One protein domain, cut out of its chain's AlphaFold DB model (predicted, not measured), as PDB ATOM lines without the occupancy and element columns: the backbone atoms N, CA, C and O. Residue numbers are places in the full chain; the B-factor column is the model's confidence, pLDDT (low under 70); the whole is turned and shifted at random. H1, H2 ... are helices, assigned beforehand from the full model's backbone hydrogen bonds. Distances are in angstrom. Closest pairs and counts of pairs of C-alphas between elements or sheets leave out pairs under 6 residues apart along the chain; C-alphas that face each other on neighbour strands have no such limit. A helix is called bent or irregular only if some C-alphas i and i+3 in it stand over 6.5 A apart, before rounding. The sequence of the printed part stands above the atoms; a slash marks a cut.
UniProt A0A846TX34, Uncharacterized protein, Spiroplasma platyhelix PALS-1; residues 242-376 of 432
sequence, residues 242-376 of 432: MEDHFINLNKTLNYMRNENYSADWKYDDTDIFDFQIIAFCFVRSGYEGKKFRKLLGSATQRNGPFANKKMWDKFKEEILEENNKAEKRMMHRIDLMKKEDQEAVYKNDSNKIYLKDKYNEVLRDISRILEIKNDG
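Overview. This is residues 242 to 376 of the 432 residues of an uncharacterized protein of Spiroplasma platyhelix PALS-1 (UniProt A0A846TX34). Two long helices, H4 and H6, lie side by side and run opposite ways, and a cluster of H1, H2 and H3 packs on H4 through H2. H5 lies beyond that cluster, on the turn from H4 to H6. The printed part has 135 residues, with six named helices in order H1 to H6, which hold 98 of them, and no named strand; its class is all helix, and the whole is compact with a radius of gyration of the C-alphas of 16.4 A and spans 55 by 30 by 23 A.

Along the chain. Find C-alpha 309 at (54.430, 82.067, 91.258); from there H4, residues 309 to 335, runs 38.6 A. H6, residues 352 to 374, runs 32.4 A to C-alpha 374 at (42.403, 84.946, 83.090). Look also for H1, 243 to 257, H2, 269 to 284, H3, 289 to 296, and H5, 339 to 347.

Arrangement. H4 touches H6 at a shallow tilt of 9 degrees; the closest C-alphas, Ile 319 and Tyr 359, are 6.6 A apart. H2 touches H4 with residues 274 to 281 alone, closest at C-alphas 278 and 316, 7.0 A. H1 touches H3, closest at C-alphas 245 and 289, 3.7 A. Irregular H3, only just, with C-alphas 289 and 292 6.7 A apart, and H5, with 340 and 343 7.1 A apart, have 0 of 4 and 0 of 5 O i to N i+4 pairs within hydrogen-bond range, but 4 of 5 and 4 of 6 i+3 pairs; H1, H2, H4 and H6 have every i+4 pair.

Size, cuts and confidence. The farthest C-alphas, Glu 340 and Gly 376, are 58.2 A apart. The printed part has no cut; links H1 to H2 and H3 to H4 are long. Look for pLDDT under 70 at residues 298 to 302, 334 and 336 to 350.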
ATOM      1  N   MET A 242      62.962  55.639  78.343       87.31
ATOM      2  CA  MET A 242      62.619  56.994  78.793       87.31
ATOM      3  C   MET A 242      63.394  58.084  78.042       87.31
ATOM      4  O   MET A 242      63.398  59.234  78.467       87.31
ATOM      5  N   GLU A 243      64.047  57.752  76.922       89.38
ATOM      6  CA  GLU A 243      64.816  58.717  76.122       89.38
ATOM      7  C   GLU A 243      64.000  59.980  75.801       89.38
ATOM      8  O   GLU A 243      64.441  61.099  76.071       89.38
ATOM      9  N   ASP A 244      62.783  59.796  75.284       90.56
ATOM     10  CA  ASP A 244      61.895  60.891  74.905       90.56
ATOM     11  C   ASP A 244      61.619  61.858  76.061       90.56
ATOM     12  O   ASP A 244      61.421  63.056  75.839       90.56
ATOM     13  N   HIS A 245      61.595  61.374  77.303       92.56
ATOM     14  CA  HIS A 245      61.398  62.219  78.476       92.56
ATOM     15  C   HIS A 245      62.547  63.195  78.643       92.56
ATOM     16  O   HIS A 245      62.307  64.393  78.763       92.56
ATOM     17  N   PHE A 246      63.780  62.703  78.584       94.50
ATOM     18  CA  PHE A 246      64.962  63.536  78.776       94.50
ATOM     19  C   PHE A 246      65.175  64.498  77.608       94.50
ATOM     20  O   PHE A 246      65.498  65.659  77.844       94.50
ATOM     21  N   ILE A 247      64.891  64.082  76.369       93.44
ATOM     22  CA  ILE A 247      64.916  64.988  75.209       93.44
ATOM     23  C   ILE A 247      63.910  66.132  75.398       93.44
ATOM     24  O   ILE A 247      64.248  67.307  75.242       93.44
ATOM     25  N   ASN A 248      62.652  65.813  75.725       93.25
ATOM     26  CA  ASN A 248      61.609  66.833  75.864       93.25
ATOM     27  C   ASN A 248      61.841  67.738  77.081       93.25
ATOM     28  O   ASN A 248      61.573  68.940  76.999       93.25
ATOM     29  N   LEU A 249      62.349  67.191  78.187       94.50
ATOM     30  CA  LEU A 249      62.716  67.975  79.360       94.50
ATOM     31  C   LEU A 249      63.897  68.899  79.049       94.50
ATOM     32  O   LEU A 249      63.783  70.089  79.312       94.50
ATOM     33  N   ASN A 250      64.954  68.417  78.385       95.19
ATOM     34  CA  ASN A 250      66.080  69.261  77.970       95.19
ATOM     35  C   ASN A 250      65.619  70.437  77.094       95.19
ATOM     36  O   ASN A 250      65.969  71.588  77.348       95.19
ATOM     37  N   LYS A 251      64.747  70.173  76.111       93.44
ATOM     38  CA  LYS A 251      64.143  71.222  75.271       93.44
ATOM     39  C   LYS A 251      63.340  72.233  76.087       93.44
ATOM     40  O   LYS A 251      63.420  73.427  75.820       93.44
ATOM     41  N   THR A 252      62.587  71.764  77.079       92.44
ATOM     42  CA  THR A 252      61.780  72.621  77.959       92.44
ATOM     43  C   THR A 252      62.669  73.493  78.847       92.44
ATOM     44  O   THR A 252      62.467  74.701  78.904       92.44
ATOM     45  N   LEU A 253      63.703  72.917  79.466       94.25
ATOM     46  CA  LEU A 253      64.652  73.650  80.306       94.25
ATOM     47  C   LEU A 253      65.437  74.686  79.495       94.25
ATOM     48  O   LEU A 253      65.568  75.822  79.931       94.25
ATOM     49  N   ASN A 254      65.898  74.342  78.291       94.06
ATOM     50  CA  ASN A 254      66.576  75.298  77.411       94.06
ATOM     51  C   ASN A 254      65.642  76.427  76.957       94.06
ATOM     52  O   ASN A 254      66.063  77.575  76.871       94.06
ATOM     53  N   TYR A 255      64.363  76.130  76.707       91.44
ATOM     54  CA  TYR A 255      63.363  77.153  76.406       91.44
ATOM     55  C   TYR A 255      63.177  78.137  77.575       91.44
ATOM     56  O   TYR A 255      63.075  79.339  77.338       91.44
ATOM     57  N   MET A 256      63.214  77.651  78.821       91.81
ATOM     58  CA  MET A 256      63.150  78.490  80.025       91.81
ATOM     59  C   MET A 256      64.438  79.292  80.264       91.81
ATOM     60  O   MET A 256      64.351  80.486  80.529       91.81
ATOM     61  N   ARG A 257      65.616  78.659  80.143       93.50
ATOM     62  CA  ARG A 257      66.937  79.290  80.351       93.50
ATOM     63  C   ARG A 257      67.239  80.385  79.335       93.50
ATOM     64  O   ARG A 257      67.846  81.386  79.677       93.50
ATOM     65  N   ASN A 258      66.783  80.210  78.098       91.88
ATOM     66  CA  ASN A 258      66.923  81.217  77.047       91.88
ATOM     67  C   ASN A 258      65.857  82.328  77.141       91.88
ATOM     68  O   ASN A 258      65.635  83.018  76.153       91.88
ATOM     69  N   GLU A 259      65.139  82.440  78.268       84.81
ATOM     70  CA  GLU A 259      64.085  83.438  78.526       84.81
ATOM     71  C   GLU A 259      62.966  83.485  77.466       84.81
ATOM     72  O   GLU A 259      62.232  84.462  77.338       84.81
ATOM     73  N   ASN A 260      62.777  82.397  76.710       87.19
ATOM     74  CA  ASN A 260      61.738  82.333  75.681       87.19
ATOM     75  C   ASN A 260      60.344  82.054  76.269       87.19
ATOM     76  O   ASN A 260      59.342  82.171  75.560       87.19
ATOM     77  N   TYR A 261      60.270  81.655  77.542       87.81
ATOM     78  CA  TYR A 261      59.024  81.461  78.274       87.81
ATOM     79  C   TYR A 261      58.687  82.696  79.118       87.81
ATOM     80  O   TYR A 261      59.510  83.174  79.891       87.81
ATOM     81  N   SER A 262      57.446  83.177  79.021       83.44
ATOM     82  CA  SER A 262      56.964  84.318  79.806       83.44
ATOM     83  C   SER A 262      55.989  83.860  80.892       83.44
ATOM     84  O   SER A 262      54.871  83.430  80.593       83.44
ATOM     85  N   ALA A 263      56.412  83.990  82.150       86.56
ATOM     86  CA  ALA A 263      55.566  83.845  83.332       86.56
ATOM     87  C   ALA A 263      55.077  85.221  83.827       86.56
ATOM     88  O   ALA A 263      55.541  86.260  83.359       86.56
ATOM     89  N   ASP A 264      54.146  85.252  84.785       87.56
ATOM     90  CA  ASP A 264      53.735  86.499  85.457       87.56
ATOM     91  C   ASP A 264      54.703  86.972  86.557       87.56
ATOM     92  O   ASP A 264      54.412  87.910  87.300       87.56
ATOM     93  N   TRP A 265      55.861  86.323  86.644       90.88
ATOM     94  CA  TRP A 265      56.899  86.553  87.629       90.88
ATOM     95  C   TRP A 265      58.274  86.319  86.996       90.88
ATOM     96  O   TRP A 265      58.401  85.601  86.002       90.88
ATOM     97  N   LYS A 266      59.307  86.950  87.561       91.88
ATOM     98  CA  LYS A 266      60.695  86.723  87.156       91.88
ATOM     99  C   LYS A 266      61.213  85.489  87.892       91.88
ATOM    100  O   LYS A 266      61.300  85.526  89.115       91.88
ATOM    101  N   TYR A 267      61.511  84.435  87.144       93.56
ATOM    102  CA  TYR A 267      62.094  83.198  87.657       93.56
ATOM    103  C   TYR A 267      63.609  83.187  87.423       93.56
ATOM    104  O   TYR A 267      64.098  83.863  86.513       93.56
ATOM    105  N   ASP A 268      64.341  82.432  88.236       93.75
ATOM    106  CA  ASP A 268      65.793  82.271  88.125       93.75
ATOM    107  C   ASP A 268      66.213  80.797  87.960       93.75
ATOM    108  O   ASP A 268      65.382  79.901  87.778       93.75
ATOM    109  N   ASP A 269      67.521  80.531  87.988       93.50
ATOM    110  CA  ASP A 269      68.065  79.177  87.852       93.50
ATOM    111  C   ASP A 269      67.602  78.218  88.963       93.50
ATOM    112  O   ASP A 269      67.470  77.017  88.712       93.50
ATOM    113  N   THR A 270      67.304  78.725  90.164       95.19
ATOM    114  CA  THR A 270      66.758  77.929  91.274       95.19
ATOM    115  C   THR A 270      65.349  77.460  90.940       95.19
ATOM    116  O   THR A 270      65.020  76.292  91.133       95.19
ATOM    117  N   ASP A 271      64.524  78.332  90.363       95.38
ATOM    118  CA  ASP A 271      63.174  77.962  89.940       95.38
ATOM    119  C   ASP A 271      63.183  76.972  88.759       95.38
ATOM    120  O   ASP A 271      62.327  76.086  88.674       95.38
ATOM    121  N   ILE A 272      64.163  77.089  87.854       95.12
ATOM    122  CA  ILE A 272      64.379  76.120  86.767       95.12
ATOM    123  C   ILE A 272      64.833  74.769  87.337       95.12
ATOM    124  O   ILE A 272      64.402  73.718  86.852       95.12
ATOM    125  N   PHE A 273      65.674  74.773  88.372       95.25
ATOM    126  CA  PHE A 273      66.070  73.557  89.075       95.25
ATOM    127  C   PHE A 273      64.875  72.898  89.776       95.25
ATOM    128  O   PHE A 273      64.643  71.704  89.587       95.25
ATOM    129  N   ASP A 274      64.047  73.670  90.481       95.75
ATOM    130  CA  ASP A 274      62.795  73.183  91.071       95.75
ATOM    131  C   ASP A 274      61.874  72.569  90.006       95.75
ATOM    132  O   ASP A 274      61.299  71.495  90.205       95.75
ATOM    133  N   PHE A 275      61.761  73.211  88.837       95.69
ATOM    134  CA  PHE A 275      61.015  72.662  87.706       95.69
ATOM    135  C   PHE A 275      61.587  71.316  87.251       95.69
ATOM    136  O   PHE A 275      60.824  70.381  86.993       95.69
ATOM    137  N   GLN A 276      62.915  71.193  87.163       95.50
ATOM    138  CA  GLN A 276      63.585  69.943  86.807       95.50
ATOM    139  C   GLN A 276      63.265  68.826  87.811       95.50
ATOM    140  O   GLN A 276      62.934  67.719  87.384       95.50
ATOM    141  N   ILE A 277      63.295  69.108  89.116       94.75
ATOM    142  CA  ILE A 277      62.940  68.132  90.160       94.75
ATOM    143  C   ILE A 277      61.485  67.676  90.012       94.75
ATOM    144  O   ILE A 277      61.209  66.477  89.969       94.75
ATOM    145  N   ILE A 278      60.547  68.605  89.827       94.62
ATOM    146  CA  ILE A 278      59.136  68.264  89.595       94.62
ATOM    147  C   ILE A 278      58.955  67.455  88.303       94.62
ATOM    148  O   ILE A 278      58.171  66.500  88.257       94.62
ATOM    149  N   ALA A 279      59.704  67.773  87.249       93.75
ATOM    150  CA  ALA A 279      59.698  66.983  86.027       93.75
ATOM    151  C   ALA A 279      60.227  65.557  86.266       93.75
ATOM    152  O   ALA A 279      59.660  64.607  85.725       93.75
ATOM    153  N   PHE A 280      61.239  65.367  87.118       93.12
ATOM    154  CA  PHE A 280      61.698  64.036  87.525       93.12
ATOM    155  C   PHE A 280      60.619  63.246  88.268       93.12
ATOM    156  O   PHE A 280      60.432  62.062  87.972       93.12
ATOM    157  N   CYS A 281      59.827  63.887  89.134       91.06
ATOM    158  CA  CYS A 281      58.651  63.250  89.735       91.06
ATOM    159  C   CYS A 281      57.691  62.725  88.651       91.06
ATOM    160  O   CYS A 281      57.211  61.595  88.726       91.06
ATOM    161  N   PHE A 282      57.450  63.509  87.597       90.75
ATOM    162  CA  PHE A 282      56.592  63.116  86.475       90.75
ATOM    163  C   PHE A 282      57.175  61.954  85.653       90.75
ATOM    164  O   PHE A 282      56.424  61.054  85.259       90.75
ATOM    165  N   VAL A 283      58.493  61.942  85.404       89.62
ATOM    166  CA  VAL A 283      59.187  60.808  84.756       89.62
ATOM    167  C   VAL A 283      58.958  59.535  85.563       89.62
ATOM    168  O   VAL A 283      58.470  58.539  85.020       89.62
ATOM    169  N   ARG A 284      59.216  59.594  86.874       86.00
ATOM    170  CA  ARG A 284      59.061  58.464  87.795       86.00
ATOM    171  C   ARG A 284      57.624  57.938  87.827       86.00
ATOM    172  O   ARG A 284      57.396  56.733  87.720       86.00
ATOM    173  N   SER A 285      56.637  58.836  87.847       85.56
ATOM    174  CA  SER A 285      55.208  58.488  87.786       85.56
ATOM    175  C   SER A 285      54.736  58.007  86.399       85.56
ATOM    176  O   SER A 285      53.568  57.664  86.214       85.56
ATOM    177  N   GLY A 286      55.617  57.929  85.395       83.75
ATOM    178  CA  GLY A 286      55.304  57.425  84.052       83.75
ATOM    179  C   GLY A 286      54.365  58.306  83.255       83.75
ATOM    180  O   GLY A 286      53.470  57.812  82.555       83.75
ATOM    181  N   TYR A 287      54.535  59.616  83.371       85.00
ATOM    182  CA  TYR A 287      54.029  60.526  82.356       85.00
ATOM    183  C   TYR A 287      54.739  60.276  81.030       85.00
ATOM    184  O   TYR A 287      55.826  59.725  81.006       85.00
ATOM    185  N   GLU A 288      54.127  60.664  79.919       81.94
ATOM    186  CA  GLU A 288      54.829  60.727  78.633       81.94
ATOM    187  C   GLU A 288      55.686  61.994  78.583       81.94
ATOM    188  O   GLU A 288      55.259  63.040  79.082       81.94
ATOM    189  N   GLY A 289      56.839  61.938  77.913       70.94
ATOM    190  CA  GLY A 289      57.824  63.025  77.898       70.94
ATOM    191  C   GLY A 289      57.303  64.397  77.446       70.94
ATOM    192  O   GLY A 289      57.820  65.425  77.862       70.94
ATOM    193  N   LYS A 290      56.231  64.468  76.648       78.31
ATOM    194  CA  LYS A 290      55.658  65.755  76.199       78.31
ATOM    195  C   LYS A 290      54.801  66.453  77.262       78.31
ATOM    196  O   LYS A 290      54.479  67.631  77.108       78.31
ATOM    197  N   LYS A 291      54.407  65.752  78.334       80.56
ATOM    198  CA  LYS A 291      53.458  66.272  79.332       80.56
ATOM    199  C   LYS A 291      54.068  67.324  80.265       80.56
ATOM    200  O   LYS A 291      53.289  68.065  80.854       80.56
ATOM    201  N   PHE A 292      55.397  67.497  80.307       79.56
ATOM    202  CA  PHE A 292      56.036  68.616  81.025       79.56
ATOM    203  C   PHE A 292      55.562  69.985  80.526       79.56
ATOM    204  O   PHE A 292      55.456  70.921  81.307       79.56
ATOM    205  N   ARG A 293      55.169  70.097  79.249       79.44
ATOM    206  CA  ARG A 293      54.596  71.336  78.699       79.44
ATOM    207  C   ARG A 293      53.321  71.775  79.422       79.44
ATOM    208  O   ARG A 293      53.029  72.961  79.453       79.44
ATOM    209  N   LYS A 294      52.579  70.848  80.041       83.75
ATOM    210  CA  LYS A 294      51.404  71.190  80.858       83.75
ATOM    211  C   LYS A 294      51.776  71.992  82.107       83.75
ATOM    212  O   LYS A 294      50.952  72.766  82.569       83.75
ATOM    213  N   LEU A 295      52.999  71.830  82.620       88.44
ATOM    214  CA  LEU A 295      53.506  72.605  83.756       88.44
ATOM    215  C   LEU A 295      53.700  74.081  83.383       88.44
ATOM    216  O   LEU A 295      53.404  74.961  84.182       88.44
ATOM    217  N   LEU A 296      54.138  74.342  82.148       87.94
ATOM    218  CA  LEU A 296      54.252  75.691  81.587       87.94
ATOM    219  C   LEU A 296      52.899  76.251  81.116       87.94
ATOM    220  O   LEU A 296      52.667  77.458  81.163       87.94
ATOM    221  N   GLY A 297      51.999  75.371  80.676       79.50
ATOM    222  CA  GLY A 297      50.747  75.743  80.023       79.50
ATOM    223  C   GLY A 297      50.945  76.050  78.542       79.50
ATOM    224  O   GLY A 297      52.027  75.865  77.981       79.50
ATOM    225  N   SER A 298      49.884  76.499  77.873       69.56
ATOM    226  CA  SER A 298      50.023  76.992  76.500       69.56
ATOM    227  C   SER A 298      50.642  78.392  76.480       69.56
ATOM    228  O   SER A 298      50.394  79.207  77.372       69.56
ATOM    229  N   ALA A 299      51.408  78.687  75.424       55.84
ATOM    230  CA  ALA A 299      52.029  79.998  75.216       55.84
ATOM    231  C   ALA A 299      51.004  81.150  75.216       55.84
ATOM    232  O   ALA A 299      51.332  82.272  75.590       55.84
ATOM    233  N   THR A 300      49.757  80.865  74.830       58.66
ATOM    234  CA  THR A 300      48.673  81.848  74.728       58.66
ATOM    235  C   THR A 300      47.798  81.939  75.976       58.66
ATOM    236  O   THR A 300      47.361  83.033  76.311       58.66
ATOM    237  N   GLN A 301      47.528  80.834  76.683       63.62
ATOM    238  CA  GLN A 301      46.576  80.832  77.808       63.62
ATOM    239  C   GLN A 301      47.242  80.884  79.184       63.62
ATOM    240  O   GLN A 301      46.538  81.127  80.166       63.62
ATOM    241  N   ARG A 302      48.565  80.653  79.274       69.19
ATOM    242  CA  ARG A 302      49.341  80.699  80.532       69.19
ATOM    243  C   ARG A 302      48.660  79.931  81.674       69.19
ATOM    244  O   ARG A 302      48.608  80.378  82.814       69.19
ATOM    245  N   ASN A 303      48.079  78.781  81.343       78.69
ATOM    246  CA  ASN A 303      47.245  77.982  82.240       78.69
ATOM    247  C   ASN A 303      48.021  76.891  82.993       78.69
ATOM    248  O   ASN A 303      47.411  76.059  83.658       78.69
ATOM    249  N   GLY A 304      49.350  76.871  82.875       88.50
ATOM    250  CA  GLY A 304      50.199  75.950  83.619       88.50
ATOM    251  C   GLY A 304      50.572  76.509  84.991       88.50
ATOM    252  O   GLY A 304      50.675  77.729  85.137       88.50
ATOM    253  N   PRO A 305      50.816  75.647  85.994       91.62
ATOM    254  CA  PRO A 305      51.199  76.071  87.337       91.62
ATOM    255  C   PRO A 305      52.413  77.007  87.347       91.62
ATOM    256  O   PRO A 305      52.398  77.993  88.075       91.62
ATOM    257  N   PHE A 306      53.423  76.761  86.503       92.94
ATOM    258  CA  PHE A 306      54.648  77.569  86.467       92.94
ATOM    259  C   PHE A 306      54.409  79.007  85.970       92.94
ATOM    260  O   PHE A 306      55.186  79.910  86.272       92.94
ATOM    261  N   ALA A 307      53.307  79.261  85.258       89.69
ATOM    262  CA  ALA A 307      52.989  80.590  84.743       89.69
ATOM    263  C   ALA A 307      52.695  81.616  85.850       89.69
ATOM    264  O   ALA A 307      52.786  82.815  85.588       89.69
ATOM    265  N   ASN A 308      52.337  81.155  87.058       90.50
ATOM    266  CA  ASN A 308      52.054  82.003  88.210       90.50
ATOM    267  C   ASN A 308      52.812  81.551  89.458       90.50
ATOM    268  O   ASN A 308      52.602  80.429  89.902       90.50
ATOM    269  N   LYS A 309      53.591  82.438  90.097       91.50
ATOM    270  CA  LYS A 309      54.430  82.067  91.258       91.50
ATOM    271  C   LYS A 309      53.649  81.397  92.388       91.50
ATOM    272  O   LYS A 309      54.011  80.320  92.840       91.50
ATOM    273  N   LYS A 310      52.523  81.987  92.797       91.75
ATOM    274  CA  LYS A 310      51.697  81.439  93.883       91.75
ATOM    275  C   LYS A 310      51.129  80.059  93.536       91.75
ATOM    276  O   LYS A 310      51.058  79.194  94.404       91.75
ATOM    277  N   MET A 311      50.701  79.860  92.289       92.62
ATOM    278  CA  MET A 311      50.225  78.555  91.828       92.62
ATOM    279  C   MET A 311      51.369  77.553  91.698       92.62
ATOM    280  O   MET A 311      51.177  76.394  92.043       92.62
ATOM    281  N   TRP A 312      52.546  77.987  91.251       94.81
ATOM    282  CA  TRP A 312      53.739  77.155  91.170       94.81
ATOM    283  C   TRP A 312      54.180  76.659  92.541       94.81
ATOM    284  O   TRP A 312      54.366  75.461  92.710       94.81
ATOM    285  N   ASP A 313      54.293  77.551  93.523       94.75
ATOM    286  CA  ASP A 313      54.733  77.182  94.866       94.75
ATOM    287  C   ASP A 313      53.739  76.204  95.511       94.75
ATOM    288  O   ASP A 313      54.154  75.164  96.018       94.75
ATOM    289  N   LYS A 314      52.428  76.464  95.368       94.06
ATOM    290  CA  LYS A 314      51.372  75.537  95.805       94.06
ATOM    291  C   LYS A 314      51.475  74.178  95.099       94.06
ATOM    292  O   LYS A 314      51.413  73.139  95.746       94.06
ATOM    293  N   PHE A 315      51.633  74.177  93.773       94.62
ATOM    294  CA  PHE A 315      51.783  72.952  92.984       94.62
ATOM    295  C   PHE A 315      52.983  72.134  93.454       94.62
ATOM    296  O   PHE A 315      52.870  70.939  93.706       94.62
ATOM    297  N   LYS A 316      54.137  72.791  93.569       95.06
ATOM    298  CA  LYS A 316      55.405  72.188  93.963       95.06
ATOM    299  C   LYS A 316      55.294  71.541  95.340       95.06
ATOM    300  O   LYS A 316      55.675  70.384  95.484       95.06
ATOM    301  N   GLU A 317      54.743  72.258  96.316       95.56
ATOM    302  CA  GLU A 317      54.550  71.758  97.680       95.56
ATOM    303  C   GLU A 317      53.692  70.485  97.706       95.56
ATOM    304  O   GLU A 317      54.142  69.460  98.217       95.56
ATOM    305  N   GLU A 318      52.517  70.503  97.067       94.69
ATOM    306  CA  GLU A 318      51.608  69.348  97.042       94.69
ATOM    307  C   GLU A 318      52.231  68.128  96.340       94.69
ATOM    308  O   GLU A 318      52.134  66.998  96.825       94.69
ATOM    309  N   ILE A 319      52.924  68.335  95.214       93.81
ATOM    310  CA  ILE A 319      53.587  67.248  94.478       93.81
ATOM    311  C   ILE A 319      54.718  66.629  95.306       93.81
ATOM    312  O   ILE A 319      54.841  65.402  95.355       93.81
ATOM    313  N   LEU A 320      55.552  67.446  95.954       93.44
ATOM    314  CA  LEU A 320      56.654  66.951  96.781       93.44
ATOM    315  C   LEU A 320      56.140  66.231  98.032       93.44
ATOM    316  O   LEU A 320      56.682  65.188  98.398       93.44
ATOM    317  N   GLU A 321      55.068  66.720  98.656       93.75
ATOM    318  CA  GLU A 321      54.448  66.051  99.799       93.75
ATOM    319  C   GLU A 321      53.929  64.653  99.422       93.75
ATOM    320  O   GLU A 321      54.201  63.671 100.123       93.75
ATOM    321  N   GLU A 322      53.239  64.528  98.285       91.88
ATOM    322  CA  GLU A 322      52.737  63.238  97.803       91.88
ATOM    323  C   GLU A 322      53.866  62.274  97.408       91.88
ATOM    324  O   GLU A 322      53.780  61.080  97.715       91.88
ATOM    325  N   ASN A 323      54.957  62.771  96.812       89.25
ATOM    326  CA  ASN A 323      56.157  61.959  96.575       89.25
ATOM    327  C   ASN A 323      56.758  61.445  97.880       89.25
ATOM    328  O   ASN A 323      56.996  60.245  98.005       89.25
ATOM    329  N   ASN A 324      56.932  62.314  98.876       89.12
ATOM    330  CA  ASN A 324      57.485  61.935 100.175       89.12
ATOM    331  C   ASN A 324      56.616  60.878 100.876       89.12
ATOM    332  O   ASN A 324      57.131  59.933 101.480       89.12
ATOM    333  N   LYS A 325      55.284  60.992 100.787       88.94
ATOM    334  CA  LYS A 325      54.353  59.964 101.291       88.94
ATOM    335  C   LYS A 325      54.534  58.637 100.552       88.94
ATOM    336  O   LYS A 325      54.576  57.583 101.191       88.94
ATOM    337  N   ALA A 326      54.637  58.672  99.225       84.94
ATOM    338  CA  ALA A 326      54.848  57.481  98.406       84.94
ATOM    339  C   ALA A 326      56.193  56.802  98.710       84.94
ATOM    340  O   ALA A 326      56.233  55.577  98.853       84.94
ATOM    341  N   GLU A 327      57.259  57.582  98.877       81.69
ATOM    342  CA  GLU A 327      58.595  57.098  99.220       81.69
ATOM    343  C   GLU A 327      58.616  56.436 100.599       81.69
ATOM    344  O   GLU A 327      59.046  55.290 100.715       81.69
ATOM    345  N   LYS A 328      58.030  57.062 101.627       84.44
ATOM    346  CA  LYS A 328      57.892  56.443 102.960       84.44
ATOM    347  C   LYS A 328      57.144  55.106 102.908       84.44
ATOM    348  O   LYS A 328      57.567  54.136 103.534       84.44
ATOM    349  N   ARG A 329      56.059  55.020 102.125       80.06
ATOM    350  CA  ARG A 329      55.316  53.760 101.908       80.06
ATOM    351  C   ARG A 329      56.136  52.711 101.160       80.06
ATOM    352  O   ARG A 329      55.910  51.518 101.343       80.06
ATOM    353  N   MET A 330      57.016  53.129 100.254       76.25
ATOM    354  CA  MET A 330      57.918  52.229  99.536       76.25
ATOM    355  C   MET A 330      59.001  51.695 100.474       76.25
ATOM    356  O   MET A 330      59.146  50.482 100.567       76.25
ATOM    357  N   MET A 331      59.675  52.568 101.227       74.94
ATOM    358  CA  MET A 331      60.717  52.183 102.186       74.94
ATOM    359  C   MET A 331      60.188  51.215 103.244       74.94
ATOM    360  O   MET A 331      60.763  50.151 103.440       74.94
ATOM    361  N   HIS A 332      59.016  51.498 103.824       77.06
ATOM    362  CA  HIS A 332      58.393  50.583 104.779       77.06
ATOM    363  C   HIS A 332      58.111  49.193 104.183       77.06
ATOM    364  O   HIS A 332      58.225  48.191 104.877       77.06
ATOM    365  N   ARG A 333      57.765  49.102 102.891       71.44
ATOM    366  CA  ARG A 333      57.574  47.808 102.215       71.44
ATOM    367  C   ARG A 333      58.895  47.088 101.957       71.44
ATOM    368  O   ARG A 333      58.935  45.873 102.105       71.44
ATOM    369  N   ILE A 334      59.947  47.820 101.592       69.62
ATOM    370  CA  ILE A 334      61.293  47.271 101.367       69.62
ATOM    371  C   ILE A 334      61.859  46.663 102.657       69.62
ATOM    372  O   ILE A 334      62.409  45.563 102.605       69.62
ATOM    373  N   ASP A 335      61.662  47.323 103.802       70.56
ATOM    374  CA  ASP A 335      62.095  46.824 105.118       70.56
ATOM    375  C   ASP A 335      61.428  45.494 105.504       70.56
ATOM    376  O   ASP A 335      61.983  44.709 106.271       70.56
ATOM    377  N   LEU A 336      60.242  45.222 104.957       68.75
ATOM    378  CA  LEU A 336      59.476  44.000 105.201       68.75
ATOM    379  C   LEU A 336      59.803  42.870 104.202       68.75
ATOM    380  O   LEU A 336      59.274  41.767 104.343       68.75
ATOM    381  N   MET A 337      60.649  43.119 103.193       68.69
ATOM    382  CA  MET A 337      60.975  42.170 102.118       68.69
ATOM    383  C   MET A 337      62.371  41.546 102.271       68.69
ATOM    384  O   MET A 337      63.299  42.150 102.812       68.69
ATOM    385  N   LYS A 338      62.548  40.325 101.744       65.50
ATOM    386  CA  LYS A 338      63.863  39.668 101.650       65.50
ATOM    387  C   LYS A 338      64.757  40.418 100.653       65.50
ATOM    388  O   LYS A 338      64.266  40.923  99.650       65.50
ATOM    389  N   LYS A 339      66.078  40.445 100.892       59.47
ATOM    390  CA  LYS A 339      67.070  41.166 100.058       59.47
ATOM    391  C   LYS A 339      66.981  40.850  98.560       59.47
ATOM    392  O   LYS A 339      67.158  41.743  97.743       59.47
ATOM    393  N   GLU A 340      66.682  39.601  98.220       50.91
ATOM    394  CA  GLU A 340      66.571  39.101  96.841       50.91
ATOM    395  C   GLU A 340      65.376  39.711  96.075       50.91
ATOM    396  O   GLU A 340      65.417  39.800  94.851       50.91
ATOM    397  N   ASP A 341      64.363  40.226  96.783       58.03
ATOM    398  CA  ASP A 341      63.149  40.828  96.210       58.03
ATOM    399  C   ASP A 341      63.193  42.371  96.167       58.03
ATOM    400  O   ASP A 341      62.334  43.011  95.554       58.03
ATOM    401  N   GLN A 342      64.198  43.000  96.791       56.06
ATOM    402  CA  GLN A 342      64.281  44.462  96.928       56.06
ATOM    403  C   GLN A 342      64.517  45.173  95.580       56.06
ATOM    404  O   GLN A 342      63.963  46.249  95.348       56.06
ATOM    405  N   GLU A 343      65.259  44.562  94.647       54.00
ATOM    406  CA  GLU A 343      65.482  45.112  93.296       54.00
ATOM    407  C   GLU A 343      64.199  45.168  92.446       54.00
ATOM    408  O   GLU A 343      64.046  46.051  91.594       54.00
ATOM    409  N   ALA A 344      63.245  44.259  92.675       54.47
ATOM    410  CA  ALA A 344      61.977  44.232  91.945       54.47
ATOM    411  C   ALA A 344      61.069  45.420  92.314       54.47
ATOM    412  O   ALA A 344      60.311  45.902  91.470       54.47
ATOM    413  N   VAL A 345      61.187  45.938  93.542       57.06
ATOM    414  CA  VAL A 345      60.399  47.079  94.036       57.06
ATOM    415  C   VAL A 345      60.766  48.373  93.307       57.06
ATOM    416  O   VAL A 345      59.880  49.149  92.955       57.06
ATOM    417  N   TYR A 346      62.051  48.585  93.006       54.41
ATOM    418  CA  TYR A 346      62.501  49.743  92.222       54.41
ATOM    419  C   TYR A 346      62.028  49.680  90.762       54.41
ATOM    420  O   TYR A 346      61.723  50.713  90.165       54.41
ATOM    421  N   LYS A 347      61.917  48.474  90.186       52.56
ATOM    422  CA  LYS A 347      61.423  48.269  88.810       52.56
ATOM    423  C   LYS A 347      59.897  48.398  88.699       52.56
ATOM    424  O   LYS A 347      59.406  48.864  87.673       52.56
ATOM    425  N   ASN A 348      59.160  48.029  89.747       56.94
ATOM    426  CA  ASN A 348      57.702  48.117  89.837       56.94
ATOM    427  C   ASN A 348      57.287  49.099  90.942       56.94
ATOM    428  O   ASN A 348      56.718  48.691  91.957       56.94
ATOM    429  N   ASP A 349      57.541  50.401  90.743       64.88
ATOM    430  CA  ASP A 349      57.051  51.442  91.656       64.88
ATOM    431  C   ASP A 349      55.511  51.436  91.665       64.88
ATOM    432  O   ASP A 349      54.835  52.080  90.863       64.88
ATOM    433  N   SER A 350      54.937  50.646  92.566       62.09
ATOM    434  CA  SER A 350      53.492  50.470  92.743       62.09
ATOM    435  C   SER A 350      52.748  51.772  93.065       62.09
ATOM    436  O   SER A 350      51.529  51.827  92.920       62.09
ATOM    437  N   ASN A 351      53.458  52.840  93.455       72.88
ATOM    438  CA  ASN A 351      52.855  54.152  93.674       72.88
ATOM    439  C   ASN A 351      52.693  54.956  92.378       72.88
ATOM    440  O   ASN A 351      52.070  56.014  92.392       72.88
ATOM    441  N   LYS A 352      53.223  54.475  91.251       81.44
ATOM    442  CA  LYS A 352      53.222  55.178  89.965       81.44
ATOM    443  C   LYS A 352      51.830  55.628  89.521       81.44
ATOM    444  O   LYS A 352      51.668  56.779  89.124       81.44
ATOM    445  N   ILE A 353      50.836  54.740  89.612       82.75
ATOM    446  CA  ILE A 353      49.440  55.042  89.246       82.75
ATOM    447  C   ILE A 353      48.850  56.066  90.220       82.75
ATOM    448  O   ILE A 353      48.363  57.104  89.785       82.75
ATOM    449  N   TYR A 354      48.995  55.826  91.527       86.19
ATOM    450  CA  TYR A 354      48.527  56.736  92.576       86.19
ATOM    451  C   TYR A 354      49.074  58.163  92.408       86.19
ATOM    452  O   TYR A 354      48.308  59.125  92.390       86.19
ATOM    453  N   LEU A 355      50.394  58.301  92.238       88.44
ATOM    454  CA  LEU A 355      51.051  59.595  92.056       88.44
ATOM    455  C   LEU A 355      50.566  60.279  90.780       88.44
ATOM    456  O   LEU A 355      50.257  61.464  90.793       88.44
ATOM    457  N   LYS A 356      50.438  59.530  89.683       89.31
ATOM    458  CA  LYS A 356      49.925  60.064  88.419       89.31
ATOM    459  C   LYS A 356      48.500  60.602  88.558       89.31
ATOM    460  O   LYS A 356      48.203  61.673  88.031       89.31
ATOM    461  N   ASP A 357      47.629  59.908  89.278       89.31
ATOM    462  CA  ASP A 357      46.264  60.377  89.517       89.31
ATOM    463  C   ASP A 357      46.248  61.633  90.388       89.31
ATOM    464  O   ASP A 357      45.597  62.618  90.026       89.31
ATOM    465  N   LYS A 358      47.048  61.651  91.461       90.94
ATOM    466  CA  LYS A 358      47.201  62.825  92.326       90.94
ATOM    467  C   LYS A 358      47.739  64.034  91.572       90.94
ATOM    468  O   LYS A 358      47.160  65.108  91.649       90.94
ATOM    469  N   TYR A 359      48.768  63.874  90.750       91.38
ATOM    470  CA  TYR A 359      49.318  64.990  89.976       91.38
ATOM    471  C   TYR A 359      48.298  65.542  88.976       91.38
ATOM    472  O   TYR A 359      48.225  66.751  88.769       91.38
ATOM    473  N   ASN A 360      47.487  64.677  88.356       90.25
ATOM    474  CA  ASN A 360      46.416  65.112  87.458       90.25
ATOM    475  C   ASN A 360      45.280  65.835  88.199       90.25
ATOM    476  O   ASN A 360      44.648  66.713  87.614       90.25
ATOM    477  N   GLU A 361      44.981  65.465  89.445       90.94
ATOM    478  CA  GLU A 361      44.058  66.193  90.325       90.94
ATOM    479  C   GLU A 361      44.575  67.612  90.580       90.94
ATOM    480  O   GLU A 361      43.938  68.571  90.142       90.94
ATOM    481  N   VAL A 362      45.794  67.741  91.116       91.19
ATOM    482  CA  VAL A 362      46.400  69.048  91.419       91.19
ATOM    483  C   VAL A 362      46.519  69.921  90.159       91.19
ATOM    484  O   VAL A 362      46.170  71.104  90.171       91.19
ATOM    485  N   LEU A 363      46.954  69.347  89.028       89.94
ATOM    486  CA  LEU A 363      47.039  70.077  87.758       89.94
ATOM    487  C   LEU A 363      45.685  70.616  87.295       89.94
ATOM    488  O   LEU A 363      45.624  71.741  86.793       89.94
ATOM    489  N   ARG A 364      44.608  69.830  87.422       88.81
ATOM    490  CA  ARG A 364      43.258  70.256  87.022       88.81
ATOM    491  C   ARG A 364      42.765  71.401  87.894       88.81
ATOM    492  O   ARG A 364      42.238  72.373  87.352       88.81
ATOM    493  N   ASP A 365      42.983  71.315  89.201       88.25
ATOM    494  CA  ASP A 365      42.550  72.343  90.144       88.25
ATOM    495  C   ASP A 365      43.250  73.674  89.877       88.25
ATOM    496  O   ASP A 365      42.597  74.715  89.763       88.25
ATOM    497  N   ILE A 366      44.569  73.647  89.671       88.25
ATOM    498  CA  ILE A 366      45.333  74.855  89.350       88.25
ATOM    499  C   ILE A 366      44.949  75.419  87.984       88.25
ATOM    500  O   ILE A 366      44.733  76.627  87.867       88.25
ATOM    501  N   SER A 367      44.808  74.564  86.967       86.00
ATOM    502  CA  SER A 367      44.400  75.006  85.627       86.00
ATOM    503  C   SER A 367      43.046  75.715  85.679       86.00
ATOM    504  O   SER A 367      42.889  76.792  85.108       86.00
ATOM    505  N   ARG A 368      42.082  75.172  86.437       84.44
ATOM    506  CA  ARG A 368      40.760  75.784  86.634       84.44
ATOM    507  C   ARG A 368      40.856  77.152  87.313       84.44
ATOM    508  O   ARG A 368      40.175  78.084  86.889       84.44
ATOM    509  N   ILE A 369      41.691  77.287  88.344       85.31
ATOM    510  CA  ILE A 369      41.906  78.569  89.035       85.31
ATOM    511  C   ILE A 369      42.504  79.606  88.076       85.31
ATOM    512  O   ILE A 369      42.033  80.744  88.034       85.31
ATOM    513  N   LEU A 370      43.511  79.223  87.287       84.38
ATOM    514  CA  LEU A 370      44.149  80.110  86.313       84.38
ATOM    515  C   LEU A 370      43.192  80.515  85.188       84.38
ATOM    516  O   LEU A 370      43.163  81.681  84.803       84.38
ATOM    517  N   GLU A 371      42.356  79.598  84.706       82.62
ATOM    518  CA  GLU A 371      41.328  79.917  83.712       82.62
ATOM    519  C   GLU A 371      40.310  80.940  84.228       82.62
ATOM    520  O   GLU A 371      39.942  81.847  83.488       82.62
ATOM    521  N   ILE A 372      39.880  80.830  85.488       82.19
ATOM    522  CA  ILE A 372      38.978  81.809  86.118       82.19
ATOM    523  C   ILE A 372      39.680  83.158  86.313       82.19
ATOM    524  O   ILE A 372      39.062  84.201  86.123       82.19
ATOM    525  N   LYS A 373      40.969  83.149  86.686       79.81
ATOM    526  CA  LYS A 373      41.779  84.370  86.836       79.81
ATOM    527  C   LYS A 373      41.924  85.114  85.504       79.81
ATOM    528  O   LYS A 373      41.876  86.340  85.498       79.81
ATOM    529  N   ASN A 374      42.109  84.380  84.407       77.06
ATOM    530  CA  ASN A 374      42.403  84.946  83.090       77.06
ATOM    531  C   ASN A 374      41.141  85.301  82.279       77.06
ATOM    532  O   ASN A 374      41.238  86.085  81.340       77.06
ATOM    533  N   ASP A 375      39.970  84.748  82.621       78.50
ATOM    534  CA  ASP A 375      38.706  84.988  81.917       78.50
ATOM    535  C   ASP A 375      37.547  85.244  82.900       78.50
ATOM    536  O   ASP A 375      36.975  84.327  83.503       78.50
ATOM    537  N   GLY A 376      37.160  86.516  83.024       72.31
ATOM    538  CA  GLY A 376      36.057  86.947  83.885       72.31
ATOM    539  C   GLY A 376      34.708  86.307  83.532       72.31
ATOM    540  O   GLY A 376      33.902  86.060  84.433       72.31
TER     541      GLY A 376